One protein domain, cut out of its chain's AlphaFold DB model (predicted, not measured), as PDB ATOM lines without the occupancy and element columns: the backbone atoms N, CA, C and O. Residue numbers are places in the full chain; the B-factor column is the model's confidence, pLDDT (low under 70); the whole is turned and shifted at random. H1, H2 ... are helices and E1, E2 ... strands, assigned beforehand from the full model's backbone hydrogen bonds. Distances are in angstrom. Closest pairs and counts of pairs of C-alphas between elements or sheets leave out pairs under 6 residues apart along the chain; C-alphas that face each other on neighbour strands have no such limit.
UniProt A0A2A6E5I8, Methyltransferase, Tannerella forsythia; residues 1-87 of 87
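What this domain is: This is residues 1 to 87 of the 87 residues of the protein "Methyltransferase" of Tannerella forsythia (UniProt A0A2A6E5I8). The domain has little regular structure: a small hairpin of two strands, E1 and E2, and one short helix, H1, sit near each other toward one end, and long unnamed stretches make the rest, with residues 43 to 50 and 84 to 87 toward the other end. The printed part has 87 residues, with E1, E2, H1 in that order; the sheet is antiparallel, the class mixed, and the named elements hold only 14 residues. It is only just compact, close to loose, with a radius of gyration of the C-alphas of 14.3 A and spans of 41 by 30 by 19 A.

Where its parts are: E1, residues 19 to 22, begins at C-alpha 19 (10.837, -33.385, 43.882) and is 10.3 A long. E2 is residues 28 to 31, 9.7 A. H1, residues 67 to 72, 8.8 A, ends at C-alpha 72 (-1.433, -32.122, 48.762).

How they stand to each other: E1 and E2 form a hairpin, antiparallel at 168 degrees; N 21 and O 29 are 2.8 A apart. The closest C-alphas of E2 and H1, Leu 29 and Leu 71, are at 7.5 A. E1 and H1 are near each other, with 5 pairs of C-alphas within 10 A. In H1 every O i to N i+4 pair is within hydrogen-bond range. Residues 14 to 15 pair with residues 35 to 36, parallel.

The domain as a whole: The C-alphas farthest apart, Gly 26 and Tyr 87, are at 42.6 A. The printed part has no cut. The link E2 to H1 is long, 35 residues. Residue 1, residues 58 to 60 and residues 73 to 87 have pLDDT under 70.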
ATOM      1  N   MET A   1      -0.812 -40.071  47.626       65.06
ATOM      2  CA  MET A   1      -0.750 -41.067  46.539       65.06
ATOM      3  C   MET A   1      -1.845 -42.082  46.797       65.06
ATOM      4  O   MET A   1      -1.822 -42.709  47.848       65.06
ATOM      5  N   PHE A   2      -2.813 -42.166  45.889       75.00
ATOM      6  CA  PHE A   2      -4.022 -42.986  46.011       75.00
ATOM      7  C   PHE A   2      -3.754 -44.505  45.964       75.00
ATOM      8  O   PHE A   2      -4.465 -45.277  46.597       75.00
ATOM      9  N   TRP A   3      -2.717 -44.933  45.239       83.06
ATOM     10  CA  TRP A   3      -2.412 -46.345  45.009       83.06
ATOM     11  C   TRP A   3      -1.292 -46.861  45.921       83.06
ATOM     12  O   TRP A   3      -0.315 -46.153  46.177       83.06
ATOM     13  N   PHE A   4      -1.446 -48.090  46.420       86.69
ATOM     14  CA  PHE A   4      -0.544 -48.679  47.417       86.69
ATOM     15  C   PHE A   4       0.728 -49.285  46.802       86.69
ATOM     16  O   PHE A   4       1.791 -49.200  47.415       86.69
ATOM     17  N   ASP A   5       0.627 -49.874  45.608       90.88
ATOM     18  CA  ASP A   5       1.724 -50.561  44.920       90.88
ATOM     19  C   ASP A   5       2.357 -49.655  43.861       90.88
ATOM     20  O   ASP A   5       1.904 -49.583  42.721       90.88
ATOM     21  N   LYS A   6       3.397 -48.923  44.259       87.38
ATOM     22  CA  LYS A   6       4.060 -47.929  43.403       87.38
ATOM     23  C   LYS A   6       4.868 -48.531  42.253       87.38
ATOM     24  O   LYS A   6       5.184 -47.801  41.326       87.38
ATOM     25  N   GLU A   7       5.180 -49.822  42.310       90.75
ATOM     26  CA  GLU A   7       5.994 -50.517  41.303       90.75
ATOM     27  C   GLU A   7       5.120 -51.333  40.334       90.75
ATOM     28  O   GLU A   7       5.609 -52.167  39.569       90.75
ATOM     29  N   ASN A   8       3.799 -51.133  40.375       93.00
ATOM     30  CA  ASN A   8       2.876 -51.882  39.544       93.00
ATOM     31  C   ASN A   8       3.014 -51.489  38.068       93.00
ATOM     32  O   ASN A   8       2.577 -50.413  37.655       93.00
ATOM     33  N   SER A   9       3.522 -52.406  37.245       93.56
ATOM     34  CA  SER A   9       3.750 -52.177  35.812       93.56
ATOM     35  C   SER A   9       2.478 -51.968  34.978       93.56
ATOM     36  O   SER A   9       2.572 -51.675  33.789       93.56
ATOM     37  N   LEU A  10       1.287 -52.193  35.547       93.38
ATOM     38  CA  LEU A  10      -0.002 -51.945  34.886       93.38
ATOM     39  C   LEU A  10      -0.555 -50.546  35.177       93.38
ATOM     40  O   LEU A  10      -1.599 -50.175  34.636       93.38
ATOM     41  N   THR A  11       0.107 -49.793  36.050       92.88
ATOM     42  CA  THR A  11      -0.259 -48.421  36.391       92.88
ATOM     43  C   THR A  11       0.788 -47.457  35.865       92.88
ATOM     44  O   THR A  11       1.934 -47.834  35.651       92.88
ATOM     45  N   MET A  12       0.372 -46.217  35.641       91.75
ATOM     46  CA  MET A  12       1.268 -45.135  35.274       91.75
ATOM     47  C   MET A  12       0.920 -43.918  36.121       91.75
ATOM     48  O   MET A  12      -0.230 -43.467  36.134       91.75
ATOM     49  N   PHE A  13       1.907 -43.410  36.843       92.06
ATOM     50  CA  PHE A  13       1.799 -42.248  37.707       92.06
ATOM     51  C   PHE A  13       2.272 -41.009  36.965       92.06
ATOM     52  O   PHE A  13       3.354 -40.978  36.385       92.06
ATOM     53  N   VAL A  14       1.454 -39.964  37.021       90.50
ATOM     54  CA  VAL A  14       1.720 -38.685  36.371       90.50
ATOM     55  C   VAL A  14       1.563 -37.573  37.401       90.50
ATOM     56  O   VAL A  14       0.548 -37.509  38.095       90.50
ATOM     57  N   ASP A  15       2.561 -36.702  37.502       89.88
ATOM     58  CA  ASP A  15       2.535 -35.476  38.308       89.88
ATOM     59  C   ASP A  15       3.342 -34.408  37.555       89.88
ATOM     60  O   ASP A  15       4.217 -34.728  36.756       89.88
ATOM     61  N   ILE A  16       3.067 -33.129  37.793       89.12
ATOM     62  CA  ILE A  16       3.862 -32.035  37.215       89.12
ATOM     63  C   ILE A  16       5.197 -31.847  37.956       89.12
ATOM     64  O   ILE A  16       6.075 -31.121  37.494       89.12
ATOM     65  N   ARG A  17       5.347 -32.477  39.125       90.44
ATOM     66  CA  ARG A  17       6.506 -32.361  40.009       90.44
ATOM     67  C   ARG A  17       7.366 -33.616  39.959       90.44
ATOM     68  O   ARG A  17       6.859 -34.733  39.981       90.44
ATOM     69  N   ASP A  18       8.667 -33.393  40.043       93.00
ATOM     70  CA  ASP A  18       9.662 -34.389  40.414       93.00
ATOM     71  C   ASP A  18      10.555 -33.764  41.489       93.00
ATOM     72  O   ASP A  18      11.384 -32.893  41.215       93.00
ATOM     73  N   GLU A  19      10.285 -34.109  42.747       92.81
ATOM     74  CA  GLU A  19      10.837 -33.385  43.882       92.81
ATOM     75  C   GLU A  19      11.068 -34.281  45.099       92.81
ATOM     76  O   GLU A  19      10.304 -35.198  45.419       92.81
ATOM     77  N   LYS A  20      12.106 -33.929  45.859       93.31
ATOM     78  CA  LYS A  20      12.450 -34.565  47.126       93.31
ATOM     79  C   LYS A  20      12.518 -33.530  48.236       93.31
ATOM     80  O   LYS A  20      13.335 -32.615  48.205       93.31
ATOM     81  N   HIS A  21      11.696 -33.722  49.260       89.12
ATOM     82  CA  HIS A  21      11.627 -32.854  50.429       89.12
ATOM     83  C   HIS A  21      11.869 -33.640  51.710       89.12
ATOM     84  O   HIS A  21      11.492 -34.806  51.839       89.12
ATOM     85  N   LYS A  22      12.430 -32.958  52.707       91.00
ATOM     86  CA  LYS A  22      12.340 -33.383  54.102       91.00
ATOM     87  C   LYS A  22      11.270 -32.536  54.778       91.00
ATOM     88  O   LYS A  22      11.334 -31.306  54.743       91.00
ATOM     89  N   LEU A  23      10.253 -33.191  55.321       85.94
ATOM     90  CA  LEU A  23       9.183 -32.532  56.055       85.94
ATOM     91  C   LEU A  23       9.705 -32.046  57.413       85.94
ATOM     92  O   LEU A  23      10.751 -32.486  57.892       85.94
ATOM     93  N   CYS A  24       8.967 -31.130  58.040       83.44
ATOM     94  CA  CYS A  24       9.348 -30.530  59.322       83.44
ATOM     95  C   CYS A  24       9.480 -31.550  60.465       83.44
ATOM     96  O   CYS A  24      10.198 -31.298  61.424       83.44
ATOM     97  N   ASP A  25       8.820 -32.702  60.351       86.25
ATOM     98  CA  ASP A  25       8.888 -33.820  61.300       86.25
ATOM     99  C   ASP A  25       9.965 -34.863  60.944       86.25
ATOM    100  O   ASP A  25      10.044 -35.928  61.550       86.25
ATOM    101  N   GLY A  26      10.802 -34.575  59.945       89.12
ATOM    102  CA  GLY A  26      11.907 -35.428  59.527       89.12
ATOM    103  C   GLY A  26      11.549 -36.511  58.510       89.12
ATOM    104  O   GLY A  26      12.474 -37.126  57.971       89.12
ATOM    105  N   ARG A  27      10.264 -36.718  58.184       89.19
ATOM    106  CA  ARG A  27       9.851 -37.667  57.138       89.19
ATOM    107  C   ARG A  27      10.316 -37.206  55.758       89.19
ATOM    108  O   ARG A  27      10.370 -36.010  55.468       89.19
ATOM    109  N   SER A  28      10.615 -38.159  54.883       90.44
ATOM    110  CA  SER A  28      10.899 -37.876  53.474       90.44
ATOM    111  C   SER A  28       9.608 -37.857  52.663       90.44
ATOM    112  O   SER A  28       8.821 -38.800  52.714       90.44
ATOM    113  N   LEU A  29       9.416 -36.790  51.894       89.31
ATOM    114  CA  LEU A  29       8.414 -36.705  50.842       89.31
ATOM    115  C   LEU A  29       9.148 -36.800  49.507       89.31
ATOM    116  O   LEU A  29       9.858 -35.873  49.130       89.31
ATOM    117  N   ASN A  30       8.979 -37.928  48.822       90.81
ATOM    118  CA  ASN A  30       9.533 -38.156  47.492       90.81
ATOM    119  C   ASN A  30       8.367 -38.210  46.501       90.81
ATOM    120  O   ASN A  30       7.475 -39.052  46.653       90.81
ATOM    121  N   ILE A  31       8.380 -37.311  45.524       90.12
ATOM    122  CA  ILE A  31       7.435 -37.262  44.411       90.12
ATOM    123  C   ILE A  31       8.245 -37.607  43.165       90.12
ATOM    124  O   ILE A  31       9.122 -36.843  42.784       90.12
ATOM    125  N   HIS A  32       7.996 -38.787  42.601       92.44
ATOM    126  CA  HIS A  32       8.736 -39.329  41.463       92.44
ATOM    127  C   HIS A  32       7.730 -40.084  40.577       92.44
ATOM    128  O   HIS A  32       7.493 -41.271  40.812       92.44
ATOM    129  N   PRO A  33       6.994 -39.376  39.701       92.69
ATOM    130  CA  PRO A  33       6.058 -40.006  38.775       92.69
ATOM    131  C   PRO A  33       6.818 -40.722  37.649       92.69
ATOM    132  O   PRO A  33       7.983 -40.421  37.397       92.69
ATOM    133  N   ASP A  34       6.141 -41.610  36.920       93.00
ATOM    134  CA  ASP A  34       6.705 -42.218  35.707       93.00
ATOM    135  C   ASP A  34       6.915 -41.163  34.613       93.00
ATOM    136  O   ASP A  34       7.862 -41.234  33.830       93.00
ATOM    137  N   ILE A  35       6.015 -40.173  34.554       91.75
ATOM    138  CA  ILE A  35       6.064 -39.074  33.589       91.75
ATOM    139  C   ILE A  35       5.785 -37.754  34.302       91.75
ATOM    140  O   ILE A  35       4.753 -37.583  34.955       91.75
ATOM    141  N   VAL A  36       6.696 -36.797  34.116       92.81
ATOM    142  CA  VAL A  36       6.547 -35.424  34.604       92.81
ATOM    143  C   VAL A  36       5.790 -34.602  33.565       92.81
ATOM    144  O   VAL A  36       6.362 -34.216  32.545       92.81
ATOM    145  N   VAL A  37       4.498 -34.350  33.784       89.44
ATOM    146  CA  VAL A  37       3.681 -33.552  32.855       89.44
ATOM    147  C   VAL A  37       2.512 -32.849  33.542       89.44
ATOM    148  O   VAL A  37       2.001 -33.288  34.570       89.44
ATOM    149  N   ASP A  38       2.080 -31.728  32.959       85.94
ATOM    150  CA  ASP A  38       0.861 -31.031  33.358       85.94
ATOM    151  C   ASP A  38      -0.369 -31.845  32.930       85.94
ATOM    152  O   ASP A  38      -0.572 -32.118  31.745       85.94
ATOM    153  N   PHE A  39      -1.218 -32.216  33.892       79.62
ATOM    154  CA  PHE A  39      -2.415 -33.014  33.626       79.62
ATOM    155  C   PHE A  39      -3.446 -32.296  32.728       79.62
ATOM    156  O   PHE A  39      -4.357 -32.935  32.203       79.62
ATOM    157  N   THR A  40      -3.330 -30.975  32.554       81.25
ATOM    158  CA  THR A  40      -4.165 -30.201  31.620       81.25
ATOM    159  C   THR A  40      -3.712 -30.335  30.164       81.25
ATOM    160  O   THR A  40      -4.465 -29.979  29.262       81.25
ATOM    161  N   ASN A  41      -2.510 -30.870  29.922       83.69
ATOM    162  CA  ASN A  41      -1.924 -31.055  28.596       83.69
ATOM    163  C   ASN A  41      -1.143 -32.378  28.514       83.69
ATOM    164  O   ASN A  41       0.074 -32.407  28.322       83.69
ATOM    165  N   ILE A  42      -1.853 -33.487  28.713       83.56
ATOM    166  CA  ILE A  42      -1.261 -34.824  28.737       83.56
ATOM    167  C   ILE A  42      -1.024 -35.329  27.298       83.56
ATOM    168  O   ILE A  42      -1.951 -35.293  26.491       83.56
ATOM    169  N   PRO A  43       0.164 -35.874  26.968       87.38
ATOM    170  CA  PRO A  43       0.526 -36.311  25.617       87.38
ATOM    171  C   PRO A  43       0.007 -37.723  25.283       87.38
ATOM    172  O   PRO A  43       0.701 -38.499  24.627       87.38
ATOM    173  N   PHE A  44      -1.193 -38.085  25.738       88.62
ATOM    174  CA  PHE A  44      -1.824 -39.363  25.391       88.62
ATOM    175  C   PHE A  44      -3.030 -39.130  24.499       88.62
ATOM    176  O   PHE A  44      -3.770 -38.166  24.669       88.62
ATOM    177  N   SER A  45      -3.238 -40.039  23.553       88.81
ATOM    178  CA  SER A  45      -4.439 -40.032  22.726       88.81
ATOM    179  C   SER A  45      -5.682 -40.355  23.558       88.81
ATOM    180  O   SER A  45      -5.605 -41.042  24.584       88.81
ATOM    181  N   ASP A  46      -6.845 -39.917  23.086       84.75
ATOM    182  CA  ASP A  46      -8.124 -40.249  23.710       84.75
ATOM    183  C   ASP A  46      -8.296 -41.768  23.869       84.75
ATOM    184  O   ASP A  46      -7.875 -42.555  23.018       84.75
ATOM    185  N   LYS A  47      -8.949 -42.186  24.964       84.75
ATOM    186  CA  LYS A  47      -9.258 -43.599  25.276       84.75
ATOM    187  C   LYS A  47      -8.026 -44.514  25.400       84.75
ATOM    188  O   LYS A  47      -8.149 -45.730  25.267       84.75
ATOM    189  N   SER A  48      -6.858 -43.951  25.715       89.56
ATOM    190  CA  SER A  48      -5.630 -44.727  25.968       89.56
ATOM    191  C   SER A  48      -5.660 -45.524  27.280       89.56
ATOM    192  O   SER A  48      -4.890 -46.470  27.438       89.56
ATOM    193  N   PHE A  49      -6.552 -45.181  28.216       89.25
ATOM    194  CA  PHE A  49      -6.628 -45.811  29.537       89.25
ATOM    195  C   PHE A  49      -8.016 -46.375  29.809       89.25
ATOM    196  O   PHE A  49      -9.033 -45.764  29.486       89.25
ATOM    197  N   LYS A  50      -8.054 -47.535  30.474       90.38
ATOM    198  CA  LYS A  50      -9.308 -48.151  30.935       90.38
ATOM    199  C   LYS A  50      -9.927 -47.411  32.120       90.38
ATOM    200  O   LYS A  50     -11.141 -47.425  32.285       90.38
ATOM    201  N   LEU A  51      -9.083 -46.808  32.953       89.00
ATOM    202  CA  LEU A  51      -9.463 -46.065  34.143       89.00
ATOM    203  C   LEU A  51      -8.458 -44.935  34.336       89.00
ATOM    204  O   LEU A  51      -7.252 -45.167  34.276       89.00
ATOM    205  N   VAL A  52      -8.964 -43.736  34.599       88.25
ATOM    206  CA  VAL A  52      -8.154 -42.584  34.987       88.25
ATOM    207  C   VAL A  52      -8.666 -42.103  36.336       88.25
ATOM    208  O   VAL A  52      -9.863 -41.872  36.497       88.25
ATOM    209  N   VAL A  53      -7.768 -41.987  37.313       86.94
ATOM    210  CA  VAL A  53      -8.087 -41.487  38.655       86.94
ATOM    211  C   VAL A  53      -7.373 -40.161  38.851       86.94
ATOM    212  O   VAL A  53      -6.151 -40.092  38.746       86.94
ATOM    213  N   PHE A  54      -8.139 -39.119  39.162       81.69
ATOM    214  CA  PHE A  54      -7.603 -37.819  39.545       81.69
ATOM    215  C   PHE A  54      -7.733 -37.639  41.054       81.69
ATOM    216  O   PHE A  54      -8.833 -37.736  41.595       81.69
ATOM    217  N   ASP A  55      -6.617 -37.335  41.714       77.81
ATOM    218  CA  ASP A  55      -6.559 -36.941  43.126       77.81
ATOM    219  C   ASP A  55      -6.152 -35.456  43.204       77.81
ATOM    220  O   ASP A  55      -4.986 -35.144  43.453       77.81
ATOM    221  N   PRO A  56      -7.060 -34.523  42.844       70.38
ATOM    222  CA  PRO A  56      -6.731 -33.106  42.753       70.38
ATOM    223  C   PRO A  56      -6.430 -32.501  44.133       70.38
ATOM    224  O   PRO A  56      -6.774 -33.078  45.161       70.38
ATOM    225  N   PRO A  57      -5.840 -31.297  44.186       70.19
ATOM    226  CA  PRO A  57      -5.652 -30.567  45.432       70.19
ATOM    227  C   PRO A  57      -6.968 -30.369  46.180       70.19
ATOM    228  O   PRO A  57      -7.849 -29.643  45.724       70.19
ATOM    229  N   HIS A  58      -7.081 -30.954  47.370       69.38
ATOM    230  CA  HIS A  58      -8.275 -30.797  48.214       69.38
ATOM    231  C   HIS A  58      -8.172 -29.611  49.182       69.38
ATOM    232  O   HIS A  58      -9.120 -29.287  49.899       69.38
ATOM    233  N   LEU A  59      -7.006 -28.959  49.253       69.81
ATOM    234  CA  LEU A  59      -6.753 -27.882  50.208       69.81
ATOM    235  C   LEU A  59      -7.280 -26.541  49.690       69.81
ATOM    236  O   LEU A  59      -6.696 -25.934  48.799       69.81
ATOM    237  N   LEU A  60      -8.330 -26.026  50.335       68.62
ATOM    238  CA  LEU A  60      -8.852 -24.675  50.079       68.62
ATOM    239  C   LEU A  60      -7.912 -23.573  50.591       68.62
ATOM    240  O   LEU A  60      -7.876 -22.470  50.051       68.62
ATOM    241  N   LYS A  61      -7.174 -23.855  51.671       73.88
ATOM    242  CA  LYS A  61      -6.225 -22.932  52.301       73.88
ATOM    243  C   LYS A  61      -5.034 -23.716  52.839       73.88
ATOM    244  O   LYS A  61      -5.208 -24.626  53.643       73.88
ATOM    245  N   ALA A  62      -3.834 -23.319  52.443       78.56
ATOM    246  CA  ALA A  62      -2.586 -23.773  53.037       78.56
ATOM    247  C   ALA A  62      -1.569 -22.631  52.963       78.56
ATOM    248  O   ALA A  62      -1.590 -21.844  52.019       78.56
ATOM    249  N   GLY A  63      -0.682 -22.523  53.954       79.06
ATOM    250  CA  GLY A  63       0.465 -21.624  53.819       79.06
ATOM    251  C   GLY A  63       1.341 -22.111  52.666       79.06
ATOM    252  O   GLY A  63       1.596 -23.311  52.588       79.06
ATOM    253  N   GLU A  64       1.806 -21.213  51.796       75.56
ATOM    254  CA  GLU A  64       2.550 -21.573  50.572       75.56
ATOM    255  C   GLU A  64       3.769 -22.465  50.864       75.56
ATOM    256  O   GLU A  64       4.030 -23.428  50.153       75.56
ATOM    257  N   ASN A  65       4.446 -22.223  51.991       75.19
ATOM    258  CA  ASN A  65       5.600 -23.006  52.443       75.19
ATOM    259  C   ASN A  65       5.258 -24.111  53.460       75.19
ATOM    260  O   ASN A  65       6.155 -24.733  54.032       75.19
ATOM    261  N   SER A  66       3.973 -24.351  53.732       80.88
ATOM    262  CA  SER A  66       3.548 -25.354  54.710       80.88
ATOM    263  C   SER A  66       3.790 -26.777  54.205       80.88
ATOM    264  O   SER A  66       3.714 -27.071  53.013       80.88
ATOM    265  N   TRP A  67       4.032 -27.701  55.134       78.69
ATOM    266  CA  TRP A  67       4.180 -29.122  54.810       78.69
ATOM    267  C   TRP A  67       2.913 -29.706  54.151       78.69
ATOM    268  O   TRP A  67       3.022 -30.553  53.268       78.69
ATOM    269  N   LEU A  68       1.725 -29.204  54.518       79.81
ATOM    270  CA  LEU A  68       0.445 -29.563  53.898       79.81
ATOM    271  C   LEU A  68       0.389 -29.165  52.420       79.81
ATOM    272  O   LEU A  68      -0.016 -29.977  51.592       79.81
ATOM    273  N   ALA A  69       0.840 -27.950  52.083       81.62
ATOM    274  CA  ALA A  69       0.900 -27.481  50.698       81.62
ATOM    275  C   ALA A  69       1.816 -28.357  49.833       81.62
ATOM    276  O   ALA A  69       1.483 -28.653  48.687       81.62
ATOM    277  N   LYS A  70       2.935 -28.829  50.399       78.06
ATOM    278  CA  LYS A  70       3.853 -29.750  49.713       78.06
ATOM    279  C   LYS A  70       3.228 -31.130  49.491       78.06
ATOM    280  O   LYS A  70       3.346 -31.687  48.402       78.06
ATOM    281  N   LEU A  71       2.541 -31.666  50.502       73.88
ATOM    282  CA  LEU A  71       1.914 -32.990  50.426       73.88
ATOM    283  C   LEU A  71       0.744 -33.054  49.446       73.88
ATOM    284  O   LEU A  71       0.685 -33.978  48.643       73.88
ATOM    285  N   PHE A  72      -0.176 -32.093  49.517       72.81
ATOM    286  CA  PHE A  72      -1.433 -32.122  48.762       72.81
ATOM    287  C   PHE A  72      -1.420 -31.239  47.510       72.81
ATOM    288  O   PHE A  72      -2.472 -31.037  46.918       72.81
ATOM    289  N   PHE A  73      -0.250 -30.716  47.125       69.06
ATOM    290  CA  PHE A  73      -0.064 -29.783  46.011       69.06
ATOM    291  C   PHE A  73      -1.011 -28.576  46.076       69.06
ATOM    292  O   PHE A  73      -2.089 -28.578  45.502       69.06
ATOM    293  N   PHE A  74      -0.631 -27.500  46.760       63.25
ATOM    294  CA  PHE A  74      -1.471 -26.300  46.802       63.25
ATOM    295  C   PHE A  74      -1.202 -25.373  45.606       63.25
ATOM    296  O   PHE A  74      -0.127 -24.784  45.504       63.25
ATOM    297  N   LYS A  75      -2.203 -25.178  44.738       60.25
ATOM    298  CA  LYS A  75      -2.221 -24.110  43.728       60.25
ATOM    299  C   LYS A  75      -3.486 -23.278  43.930       60.25
ATOM    300  O   LYS A  75      -4.582 -23.823  43.987       60.25
ATOM    301  N   LYS A  76      -3.327 -21.956  44.053       51.66
ATOM    302  CA  LYS A  76      -4.402 -21.004  44.403       51.66
ATOM    303  C   LYS A  76      -5.567 -20.996  43.401       51.66
ATOM    304  O   LYS A  76      -6.670 -20.595  43.752       51.66
ATOM    305  N   GLU A  77      -5.324 -21.471  42.180       53.25
ATOM    306  CA  GLU A  77      -6.321 -21.626  41.125       53.25
ATOM    307  C   GLU A  77      -6.256 -23.050  40.563       53.25
ATOM    308  O   GLU A  77      -5.414 -23.374  39.726       53.25
ATOM    309  N   PHE A  78      -7.149 -23.915  41.044       50.28
ATOM    310  CA  PHE A  78      -7.449 -25.202  40.425       50.28
ATOM    311  C   PHE A  78      -8.861 -25.101  39.838       50.28
ATOM    312  O   PHE A  78      -9.853 -25.183  40.560       50.28
ATOM    313  N   LYS A  79      -8.973 -24.830  38.531       46.66
ATOM    314  CA  LYS A  79     -10.261 -24.896  37.826       46.66
ATOM    315  C   LYS A  79     -10.497 -26.344  37.418       46.66
ATOM    316  O   LYS A  79      -9.743 -26.906  36.633       46.66
ATOM    317  N   GLN A  80     -11.540 -26.945  37.972       48.12
ATOM    318  CA  GLN A  80     -11.907 -28.321  37.686       48.12
ATOM    319  C   GLN A  80     -12.582 -28.399  36.309       48.12
ATOM    320  O   GLN A  80     -13.766 -28.104  36.176       48.12
ATOM    321  N   SER A  81     -11.831 -28.773  35.272       46.59
ATOM    322  CA  SER A  81     -12.402 -29.206  33.993       46.59
ATOM    323  C   SER A  81     -11.712 -30.485  33.532       46.59
ATOM    324  O   SER A  81     -10.678 -30.431  32.875       46.59
ATOM    325  N   ILE A  82     -12.259 -31.647  33.891       50.72
ATOM    326  CA  ILE A  82     -11.831 -32.916  33.295       50.72
ATOM    327  C   ILE A  82     -13.071 -33.777  33.075       50.72
ATOM    328  O   ILE A  82     -13.628 -34.328  34.019       50.72
ATOM    329  N   LEU A  83     -13.515 -33.848  31.822       48.38
ATOM    330  CA  LEU A  83     -14.632 -34.689  31.383       48.38
ATOM    331  C   LEU A  83     -14.325 -35.427  30.062       48.38
ATOM    332  O   LEU A  83     -15.252 -35.801  29.359       48.38
ATOM    333  N   SER A  84     -13.054 -35.650  29.693       50.38
ATOM    334  CA  SER A  84     -12.721 -36.186  28.353       50.38
ATOM    335  C   SER A  84     -11.699 -37.332  28.275       50.38
ATOM    336  O   SER A  84     -11.271 -37.656  27.176       50.38
ATOM    337  N   LEU A  85     -11.295 -37.974  29.381       53.06
ATOM    338  CA  LEU A  85     -10.248 -39.023  29.343       53.06
ATOM    339  C   LEU A  85     -10.741 -40.455  29.593       53.06
ATOM    340  O   LEU A  85      -9.962 -41.403  29.503       53.06
ATOM    341  N   THR A  86     -12.023 -40.631  29.881       48.16
ATOM    342  CA  THR A  86     -12.663 -41.938  30.074       48.16
ATOM    343  C   THR A  86     -13.775 -42.117  29.042       48.16
ATOM    344  O   THR A  86     -14.243 -41.124  28.492       48.16
ATOM    345  N   TYR A  87     -14.138 -43.370  28.750       49.06
ATOM    346  CA  TYR A  87     -15.139 -43.745  27.739       49.06
ATOM    347  C   TYR A  87     -16.429 -42.926  27.768       49.06
ATOM    348  O   TYR A  87     -16.919 -42.634  28.883       49.06
TER     349      TYR A  87